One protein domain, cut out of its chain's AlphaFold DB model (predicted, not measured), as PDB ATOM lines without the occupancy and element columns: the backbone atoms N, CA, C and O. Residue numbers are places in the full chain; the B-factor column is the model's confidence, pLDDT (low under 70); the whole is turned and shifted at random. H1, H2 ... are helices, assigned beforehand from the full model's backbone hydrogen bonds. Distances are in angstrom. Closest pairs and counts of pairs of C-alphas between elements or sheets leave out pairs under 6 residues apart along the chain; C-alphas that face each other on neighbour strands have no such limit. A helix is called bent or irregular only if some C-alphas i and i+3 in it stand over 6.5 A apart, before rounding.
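What this domain is: This is residues 4 to 71 of the 76 residues of an uncharacterized protein of Gammaproteobacteria bacterium (UniProt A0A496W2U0). The model is an open, flattened zigzag of four helices: H2 and H3 fold back on each other as a V-shaped helical hairpin, and H4 sticks out beyond the end of H3 as a long free arm. H1 is a short helix that turns back near the first residues of H2, at the end of H2 away from the point of the V. The printed part has 68 residues with four named helices in the order H1, H2, H3, H4 and no named strand; the class is all helix. The whole is extended, with a radius of gyration of the C-alphas of 19.5 A, and the C-alphas span 61 by 30 by 12 A, an outline that is only just flat. The free arm, residues 46 to 71, makes much of the length.

Where its parts are: H2 covers residues 15 to 32 and measures 26.1 A from first to last C-alpha, beginning at C-alpha 15 at (16.161, -39.717, -22.479). H4, also 18 residues, covers residues 52 to 69 and measures 25.7 A, ending at C-alpha 69 at (-4.334, -32.259, -57.425). H3 covers residues 37 to 49 and measures 18.4 A. H1 covers residues 4 to 11, with C-alpha 4 at (18.008, -44.482, -3.504), and measures 11.6 A; it is neither bent nor irregular, but only just: C-alphas 5 and 8 are 6.5 A apart.

How they stand to each other: H2 and H3 form a helical hairpin and touch, the closest C-alphas being those of Ser 27 and Ser 37, 5.1 A apart. They run opposite ways at a shallow tilt of 26 degrees. H2 touches H3 with residues 23 to 31 alone, and H3 touches H2 with residues 37 to 41 alone. H1 and H2 are close but not clearly touching, with 2 pairs of C-alphas within 8 A; the closest are those of Leu 10 and Lys 18, 6.4 A apart. They run opposite ways at a steep tilt of 49 degrees. H4 is apart from H1, from H2 and from H3, and H1 is apart from H3. Every O i to N i+4 pair is within hydrogen-bond range in H2 and H4, against 2 of 4 in H1 and 5 of 9 in H3.

The domain as a whole: The C-alphas of Gln 5 and Gln 71, the two farthest apart, are 61.9 A apart. Residues 4 to 9, which belong to H1, stand free, and so do residues 46 to 71, of which 46 to 49 belong to H3 and 52 to 69 to H4. Without these stretches the body has 36 residues and spans 32 by 19 by 7 A. The printed part has no cut, and the links H1 to H2, H2 to H3 and H3 to H4 are tight. The mean pLDDT of the printed part is 78.2; residues 37 to 54 and 70 to 71 are under 70.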
ATOM      1  N   SER A   4      18.010 -45.894  -3.904       88.50
ATOM      2  CA  SER A   4      18.008 -44.482  -3.504       88.50
ATOM      3  C   SER A   4      19.256 -43.703  -3.940       88.50
ATOM      4  O   SER A   4      19.179 -42.490  -4.101       88.50
ATOM      5  N   GLN A   5      20.385 -44.378  -4.178       90.00
ATOM      6  CA  GLN A   5      21.617 -43.765  -4.689       90.00
ATOM      7  C   GLN A   5      21.692 -43.794  -6.225       90.00
ATOM      8  O   GLN A   5      22.278 -42.905  -6.841       90.00
ATOM      9  N   LEU A   6      21.092 -44.805  -6.860       89.38
ATOM     10  CA  LEU A   6      21.119 -44.978  -8.315       89.38
ATOM     11  C   LEU A   6      20.110 -44.075  -9.037       89.38
ATOM     12  O   LEU A   6      20.435 -43.497 -10.073       89.38
ATOM     13  N   LEU A   7      18.896 -43.932  -8.493       90.81
ATOM     14  CA  LEU A   7      17.801 -43.215  -9.154       90.81
ATOM     15  C   LEU A   7      18.150 -41.758  -9.518       90.81
ATOM     16  O   LEU A   7      17.907 -41.376 -10.665       90.81
ATOM     17  N   PRO A   8      18.758 -40.953  -8.622       93.44
ATOM     18  CA  PRO A   8      19.139 -39.578  -8.949       93.44
ATOM     19  C   PRO A   8      20.150 -39.510 -10.102       93.44
ATOM     20  O   PRO A   8      20.045 -38.659 -10.982       93.44
ATOM     21  N   THR A   9      21.084 -40.463 -10.143       90.94
ATOM     22  CA  THR A   9      22.107 -40.568 -11.194       90.94
ATOM     23  C   THR A   9      21.492 -40.917 -12.549       90.94
ATOM     24  O   THR A   9      21.918 -40.404 -13.578       90.94
ATOM     25  N   LEU A  10      20.451 -41.753 -12.572       91.00
ATOM     26  CA  LEU A  10      19.737 -42.066 -13.809       91.00
ATOM     27  C   LEU A  10      18.877 -40.893 -14.292       91.00
ATOM     28  O   LEU A  10      18.728 -40.707 -15.497       91.00
ATOM     29  N   GLN A  11      18.314 -40.090 -13.386       91.56
ATOM     30  CA  GLN A  11      17.418 -38.986 -13.750       91.56
ATOM     31  C   GLN A  11      18.109 -37.879 -14.552       91.56
ATOM     32  O   GLN A  11      17.479 -37.326 -15.460       91.56
ATOM     33  N   VAL A  12      19.387 -37.605 -14.263       95.00
ATOM     34  CA  VAL A  12      20.187 -36.578 -14.955       95.00
ATOM     35  C   VAL A  12      20.606 -36.974 -16.373       95.00
ATOM     36  O   VAL A  12      21.051 -36.124 -17.141       95.00
ATOM     37  N   LEU A  13      20.449 -38.246 -16.751       93.44
ATOM     38  CA  LEU A  13      20.828 -38.716 -18.079       93.44
ATOM     39  C   LEU A  13      19.827 -38.273 -19.163       93.44
ATOM     40  O   LEU A  13      18.613 -38.183 -18.911       93.44
ATOM     41  N   PRO A  14      20.302 -38.080 -20.409       89.44
ATOM     42  CA  PRO A  14      19.438 -37.894 -21.566       89.44
ATOM     43  C   PRO A  14      18.419 -39.030 -21.711       89.44
ATOM     44  O   PRO A  14      18.676 -40.183 -21.362       89.44
ATOM     45  N   ARG A  15      17.242 -38.728 -22.281       85.00
ATOM     46  CA  ARG A  15      16.161 -39.717 -22.479       85.00
ATOM     47  C   ARG A  15      16.640 -40.979 -23.205       85.00
ATOM     48  O   ARG A  15      16.234 -42.074 -22.831       85.00
ATOM     49  N   ALA A  16      17.487 -40.827 -24.222       80.88
ATOM     50  CA  ALA A  16      18.021 -41.949 -24.989       80.88
ATOM     51  C   ALA A  16      18.865 -42.896 -24.121       80.88
ATOM     52  O   ALA A  16      18.701 -44.111 -24.207       80.88
ATOM     53  N   ASP A  17      19.708 -42.346 -23.251       84.12
ATOM     54  CA  ASP A  17      20.602 -43.137 -22.406       84.12
ATOM     55  C   ASP A  17      19.849 -43.802 -21.254       84.12
ATOM     56  O   ASP A  17      20.092 -44.969 -20.961       84.12
ATOM     57  N   LYS A  18      18.834 -43.129 -20.695       87.75
ATOM     58  CA  LYS A  18      17.895 -43.755 -19.749       87.75
ATOM     59  C   LYS A  18      17.237 -44.997 -20.342       87.75
ATOM     60  O   LYS A  18      17.212 -46.044 -19.705       87.75
ATOM     61  N   LEU A  19      16.734 -44.890 -21.572       83.81
ATOM     62  CA  LEU A  19      16.089 -46.011 -22.255       83.81
ATOM     63  C   LEU A  19      17.071 -47.152 -22.541       83.81
ATOM     64  O   LEU A  19      16.714 -48.308 -22.337       83.81
ATOM     65  N   ARG A  20      18.309 -46.845 -22.957       83.56
ATOM     66  CA  ARG A  20      19.362 -47.858 -23.154       83.56
ATOM     67  C   ARG A  20      19.671 -48.620 -21.868       83.56
ATOM     68  O   ARG A  20      19.758 -49.840 -21.906       83.56
ATOM     69  N   ILE A  21      19.806 -47.913 -20.747       88.50
ATOM     70  CA  ILE A  21      20.097 -48.530 -19.447       88.50
ATOM     71  C   ILE A  21      18.943 -49.426 -19.001       88.50
ATOM     72  O   ILE A  21      19.178 -50.555 -18.588       88.50
ATOM     73  N   VAL A  22      17.699 -48.955 -19.112       86.56
ATOM     74  CA  VAL A  22      16.520 -49.756 -18.749       86.56
ATOM     75  C   VAL A  22      16.439 -51.025 -19.596       86.56
ATOM     76  O   VAL A  22      16.267 -52.106 -19.042       86.56
ATOM     77  N   LEU A  23      16.629 -50.915 -20.913       83.75
ATOM     78  CA  LEU A  23      16.660 -52.068 -21.817       83.75
ATOM     79  C   LEU A  23      17.754 -53.066 -21.437       83.75
ATOM     80  O   LEU A  23      17.480 -54.256 -21.340       83.75
ATOM     81  N   PHE A  24      18.964 -52.576 -21.174       86.12
ATOM     82  CA  PHE A  24      20.084 -53.411 -20.753       86.12
ATOM     83  C   PHE A  24      19.775 -54.182 -19.463       86.12
ATOM     84  O   PHE A  24      19.962 -55.395 -19.418       86.12
ATOM     85  N   LEU A  25      19.249 -53.503 -18.438       89.12
ATOM     86  CA  LEU A  25      18.896 -54.133 -17.161       89.12
ATOM     87  C   LEU A  25      17.793 -55.184 -17.327       89.12
ATOM     88  O   LEU A  25      17.883 -56.265 -16.756       89.12
ATOM     89  N   ILE A  26      16.780 -54.893 -18.143       84.12
ATOM     90  CA  ILE A  26      15.707 -55.839 -18.458       84.12
ATOM     91  C   ILE A  26      16.261 -57.085 -19.172       84.12
ATOM     92  O   ILE A  26      15.868 -58.201 -18.843       84.12
ATOM     93  N   SER A  27      17.190 -56.921 -20.121       82.62
ATOM     94  CA  SER A  27      17.831 -58.054 -20.803       82.62
ATOM     95  C   SER A  27      18.649 -58.926 -19.852       82.62
ATOM     96  O   SER A  27      18.627 -60.146 -19.995       82.62
ATOM     97  N   GLN A  28      19.348 -58.320 -18.890       86.75
ATOM     98  CA  GLN A  28      20.102 -59.069 -17.883       86.75
ATOM     99  C   GLN A  28      19.180 -59.874 -16.967       86.75
ATOM    100  O   GLN A  28      19.412 -61.063 -16.785       86.75
ATOM    101  N   LEU A  29      18.098 -59.267 -16.474       86.44
ATOM    102  CA  LEU A  29      17.115 -59.971 -15.643       86.44
ATOM    103  C   LEU A  29      16.470 -61.143 -16.391       86.44
ATOM    104  O   LEU A  29      16.367 -62.238 -15.850       86.44
ATOM    105  N   ALA A  30      16.110 -60.948 -17.662       82.62
ATOM    106  CA  ALA A  30      15.589 -62.028 -18.494       82.62
ATOM    107  C   ALA A  30      16.591 -63.189 -18.612       82.62
ATOM    108  O   ALA A  30      16.217 -64.349 -18.458       82.62
ATOM    109  N   GLN A  31      17.872 -62.880 -18.824       82.62
ATOM    110  CA  GLN A  31      18.926 -63.890 -18.894       82.62
ATOM    111  C   GLN A  31      19.093 -64.653 -17.571       82.62
ATOM    112  O   GLN A  31      19.257 -65.872 -17.597       82.62
ATOM    113  N   GLU A  32      19.031 -63.962 -16.431       87.38
ATOM    114  CA  GLU A  32      19.090 -64.573 -15.094       87.38
ATOM    115  C   GLU A  32      17.907 -65.520 -14.836       87.38
ATOM    116  O   GLU A  32      18.075 -66.567 -14.213       87.38
ATOM    117  N   GLU A  33      16.731 -65.195 -15.373       85.31
ATOM    118  CA  GLU A  33      15.512 -66.007 -15.280       85.31
ATOM    119  C   GLU A  33      15.434 -67.124 -16.344       85.31
ATOM    120  O   GLU A  33      14.465 -67.883 -16.382       85.31
ATOM    121  N   GLY A  34      16.445 -67.252 -17.213       82.19
ATOM    122  CA  GLY A  34      16.454 -68.226 -18.312       82.19
ATOM    123  C   GLY A  34      15.472 -67.895 -19.442       82.19
ATOM    124  O   GLY A  34      15.164 -68.752 -20.271       82.19
ATOM    125  N   ILE A  35      14.978 -66.658 -19.481       77.62
ATOM    126  CA  ILE A  35      14.121 -66.118 -20.533       77.62
ATOM    127  C   ILE A  35      15.014 -65.636 -21.677       77.62
ATOM    128  O   ILE A  35      16.002 -64.927 -21.475       77.62
ATOM    129  N   ASP A  36      14.653 -65.982 -22.913       76.12
ATOM    130  CA  ASP A  36      15.374 -65.486 -24.079       76.12
ATOM    131  C   ASP A  36      15.245 -63.955 -24.187       76.12
ATOM    132  O   ASP A  36      14.186 -63.411 -24.511       76.12
ATOM    133  N   SER A  37      16.355 -63.258 -23.933       67.06
ATOM    134  CA  SER A  37      16.478 -61.797 -23.998       67.06
ATOM    135  C   SER A  37      16.101 -61.191 -25.363       67.06
ATOM    136  O   SER A  37      15.735 -60.010 -25.429       67.06
ATOM    137  N   SER A  38      16.132 -61.989 -26.440       67.56
ATOM    138  CA  SER A  38      15.698 -61.578 -27.780       67.56
ATOM    139  C   SER A  38      14.190 -61.297 -27.831       67.56
ATOM    140  O   SER A  38      13.757 -60.337 -28.471       67.56
ATOM    141  N   SER A  39      13.391 -62.047 -27.062       64.81
ATOM    142  CA  SER A  39      11.938 -61.863 -26.960       64.81
ATOM    143  C   SER A  39      11.555 -60.572 -26.226       64.81
ATOM    144  O   SER A  39      10.527 -59.958 -26.513       64.81
ATOM    145  N   VAL A  40      12.404 -60.117 -25.303       63.50
ATOM    146  CA  VAL A  40      12.136 -58.951 -24.451       63.50
ATOM    147  C   VAL A  40      12.548 -57.646 -25.134       63.50
ATOM    148  O   VAL A  40      11.877 -56.622 -25.012       63.50
ATOM    149  N   THR A  41      13.633 -57.685 -25.905       62.25
ATOM    150  CA  THR A  41      14.139 -56.528 -26.655       62.25
ATOM    151  C   THR A  41      13.467 -56.361 -28.016       62.25
ATOM    152  O   THR A  41      13.211 -55.223 -28.406       62.25
ATOM    153  N   GLY A  42      13.096 -57.453 -28.697       59.84
ATOM    154  CA  GLY A  42      12.373 -57.408 -29.975       59.84
ATOM    155  C   GLY A  42      11.036 -56.670 -29.868       59.84
ATOM    156  O   GLY A  42      10.803 -55.700 -30.585       59.84
ATOM    157  N   ASN A  43      10.227 -57.009 -28.861       55.16
ATOM    158  CA  ASN A  43       8.926 -56.369 -28.633       55.16
ATOM    159  C   ASN A  43       9.031 -54.882 -28.228       55.16
ATOM    160  O   ASN A  43       8.114 -54.102 -28.487       55.16
ATOM    161  N   TYR A  44      10.140 -54.456 -27.607       52.16
ATOM    162  CA  TYR A  44      10.362 -53.055 -27.220       52.16
ATOM    163  C   TYR A  44      11.018 -52.211 -28.333       52.16
ATOM    164  O   TYR A  44      10.957 -50.984 -28.309       52.16
ATOM    165  N   LEU A  45      11.665 -52.829 -29.320       52.34
ATOM    166  CA  LEU A  45      12.114 -52.119 -30.519       52.34
ATOM    167  C   LEU A  45      11.000 -52.002 -31.568       52.34
ATOM    168  O   LEU A  45      10.960 -50.993 -32.272       52.34
ATOM    169  N   ASP A  46      10.051 -52.939 -31.600       52.34
ATOM    170  CA  ASP A  46       8.933 -52.927 -32.551       52.34
ATOM    171  C   ASP A  46       8.005 -51.706 -32.407       52.34
ATOM    172  O   ASP A  46       7.609 -51.113 -33.411       52.34
ATOM    173  N   TRP A  47       7.722 -51.223 -31.189       45.62
ATOM    174  CA  TRP A  47       6.899 -50.009 -31.001       45.62
ATOM    175  C   TRP A  47       7.647 -48.696 -31.295       45.62
ATOM    176  O   TRP A  47       7.020 -47.642 -31.393       45.62
ATOM    177  N   LYS A  48       8.981 -48.745 -31.448       51.62
ATOM    178  CA  LYS A  48       9.817 -47.593 -31.831       51.62
ATOM    179  C   LYS A  48      10.167 -47.586 -33.328       51.62
ATOM    180  O   LYS A  48      10.618 -46.560 -33.830       51.62
ATOM    181  N   LEU A  49       9.981 -48.708 -34.027       47.16
ATOM    182  CA  LEU A  49      10.276 -48.852 -35.458       47.16
ATOM    183  C   LEU A  49       9.184 -48.286 -36.368       47.16
ATOM    184  O   LEU A  49       9.490 -47.855 -37.478       47.16
ATOM    185  N   TYR A  50       7.947 -48.169 -35.884       50.31
ATOM    186  CA  TYR A  50       7.016 -47.215 -36.474       50.31
ATOM    187  C   TYR A  50       7.342 -45.844 -35.899       50.31
ATOM    188  O   TYR A  50       6.817 -45.441 -34.863       50.31
ATOM    189  N   ASP A  51       8.266 -45.144 -36.557       62.19
ATOM    190  CA  ASP A  51       8.466 -43.716 -36.355       62.19
ATOM    191  C   ASP A  51       7.128 -43.021 -36.628       62.19
ATOM    192  O   ASP A  51       6.789 -42.694 -37.764       62.19
ATOM    193  N   ALA A  52       6.332 -42.854 -35.572       66.12
ATOM    194  CA  ALA A  52       5.020 -42.229 -35.633       66.12
ATOM    195  C   ALA A  52       5.109 -40.834 -36.265       66.12
ATOM    196  O   ALA A  52       4.159 -40.386 -36.899       66.12
ATOM    197  N   SER A  53       6.268 -40.179 -36.155       66.44
ATOM    198  CA  SER A  53       6.569 -38.908 -36.811       66.44
ATOM    199  C   SER A  53       6.730 -39.081 -38.322       66.44
ATOM    200  O   SER A  53       6.160 -38.305 -39.078       66.44
ATOM    201  N   SER A  54       7.452 -40.106 -38.782       67.56
ATOM    202  CA  SER A  54       7.569 -40.447 -40.210       67.56
ATOM    203  C   SER A  54       6.227 -40.864 -40.815       67.56
ATOM    204  O   SER A  54       5.852 -40.383 -41.887       67.56
ATOM    205  N   ALA A  55       5.448 -41.683 -40.104       75.38
ATOM    206  CA  ALA A  55       4.098 -42.053 -40.522       75.38
ATOM    207  C   ALA A  55       3.178 -40.820 -40.602       75.38
ATOM    208  O   ALA A  55       2.487 -40.630 -41.603       75.38
ATOM    209  N   ALA A  56       3.220 -39.940 -39.597       78.50
ATOM    210  CA  ALA A  56       2.469 -38.687 -39.606       78.50
ATOM    211  C   ALA A  56       2.898 -37.768 -40.760       78.50
ATOM    212  O   ALA A  56       2.045 -37.261 -41.481       78.50
ATOM    213  N   ASN A  57       4.201 -37.600 -40.988       82.06
ATOM    214  CA  ASN A  57       4.727 -36.805 -42.099       82.06
ATOM    215  C   ASN A  57       4.302 -37.371 -43.458       82.06
ATOM    216  O   ASN A  57       3.942 -36.610 -44.352       82.06
ATOM    217  N   THR A  58       4.282 -38.696 -43.603       86.38
ATOM    218  CA  THR A  58       3.815 -39.361 -44.827       86.38
ATOM    219  C   THR A  58       2.343 -39.042 -45.090       86.38
ATOM    220  O   THR A  58       1.994 -38.627 -46.192       86.38
ATOM    221  N   LEU A  59       1.486 -39.142 -44.069       86.19
ATOM    222  CA  LEU A  59       0.063 -38.800 -44.183       86.19
ATOM    223  C   LEU A  59      -0.162 -37.312 -44.488       86.19
ATOM    224  O   LEU A  59      -1.034 -36.974 -45.287       86.19
ATOM    225  N   LEU A  60       0.628 -36.420 -43.884       91.38
ATOM    226  CA  LEU A  60       0.559 -34.982 -44.149       91.38
ATOM    227  C   LEU A  60       0.982 -34.640 -45.584       91.38
ATOM    228  O   LEU A  60       0.331 -33.814 -46.220       91.38
ATOM    229  N   ASN A  61       2.018 -35.301 -46.108       90.75
ATOM    230  CA  ASN A  61       2.461 -35.124 -47.492       90.75
ATOM    231  C   ASN A  61       1.404 -35.615 -48.486       90.75
ATOM    232  O   ASN A  61       1.038 -34.870 -49.390       90.75
ATOM    233  N   MET A  62       0.838 -36.807 -48.267       91.31
ATOM    234  CA  MET A  62      -0.244 -37.334 -49.110       91.31
ATOM    235  C   MET A  62      -1.468 -36.407 -49.118       91.31
ATOM    236  O   MET A  62      -2.069 -36.172 -50.165       91.31
ATOM    237  N   LEU A  63      -1.828 -35.836 -47.964       91.25
ATOM    238  CA  LEU A  63      -2.929 -34.876 -47.866       91.25
ATOM    239  C   LEU A  63      -2.628 -33.567 -48.614       91.25
ATOM    240  O   LEU A  63      -3.528 -32.975 -49.209       91.25
ATOM    241  N   ALA A  64      -1.383 -33.089 -48.571       91.00
ATOM    242  CA  ALA A  64      -0.970 -31.893 -49.298       91.00
ATOM    243  C   ALA A  64      -1.000 -32.117 -50.820       91.00
ATOM    244  O   ALA A  64      -1.502 -31.262 -51.549       91.00
ATOM    245  N   GLU A  65      -0.530 -33.274 -51.288       90.88
ATOM    246  CA  GLU A  65      -0.564 -33.669 -52.701       90.88
ATOM    247  C   GLU A  65      -1.997 -33.793 -53.232       90.88
ATOM    248  O   GLU A  65      -2.307 -33.260 -54.298       90.88
ATOM    249  N   ASP A  66      -2.899 -34.417 -52.469       88.62
ATOM    250  CA  ASP A  66      -4.310 -34.536 -52.852       88.62
ATOM    251  C   ASP A  66      -4.996 -33.165 -52.957       88.62
ATOM    252  O   ASP A  66      -5.737 -32.895 -53.906       88.62
ATOM    253  N   LYS A  67      -4.694 -32.239 -52.037       82.31
ATOM    254  CA  LYS A  67      -5.216 -30.866 -52.117       82.31
ATOM    255  C   LYS A  67      -4.717 -30.112 -53.344       82.31
ATOM    256  O   LYS A  67      -5.492 -29.357 -53.923       82.31
ATOM    257  N   LEU A  68      -3.463 -30.311 -53.743       80.62
ATOM    258  CA  LEU A  68      -2.905 -29.686 -54.943       80.62
ATOM    259  C   LEU A  68      -3.523 -30.273 -56.220       80.62
ATOM    260  O   LEU A  68      -3.910 -29.519 -57.111       80.62
ATOM    261  N   ASN A  69      -3.700 -31.595 -56.283       75.19
ATOM    262  CA  ASN A  69      -4.334 -32.259 -57.425       75.19
ATOM    263  C   ASN A  69      -5.817 -31.896 -57.577       75.19
ATOM    264  O   ASN A  69      -6.296 -31.736 -58.698       75.19
ATOM    265  N   ASN A  70      -6.535 -31.699 -56.470       68.31
ATOM    266  CA  ASN A  70      -7.939 -31.282 -56.485       68.31
ATOM    267  C   ASN A  70      -8.139 -29.768 -56.718       68.31
ATOM    268  O   ASN A  70      -9.279 -29.317 -56.827       68.31
ATOM    269  N   GLN A  71      -7.060 -28.979 -56.806       59.78
ATOM    270  CA  GLN A  71      -7.087 -27.537 -57.105       59.78
ATOM    271  C   GLN A  71      -6.596 -27.183 -58.517       59.78
ATOM    272  O   GLN A  71      -6.738 -26.030 -58.933       59.78
TER     273      GLN A  71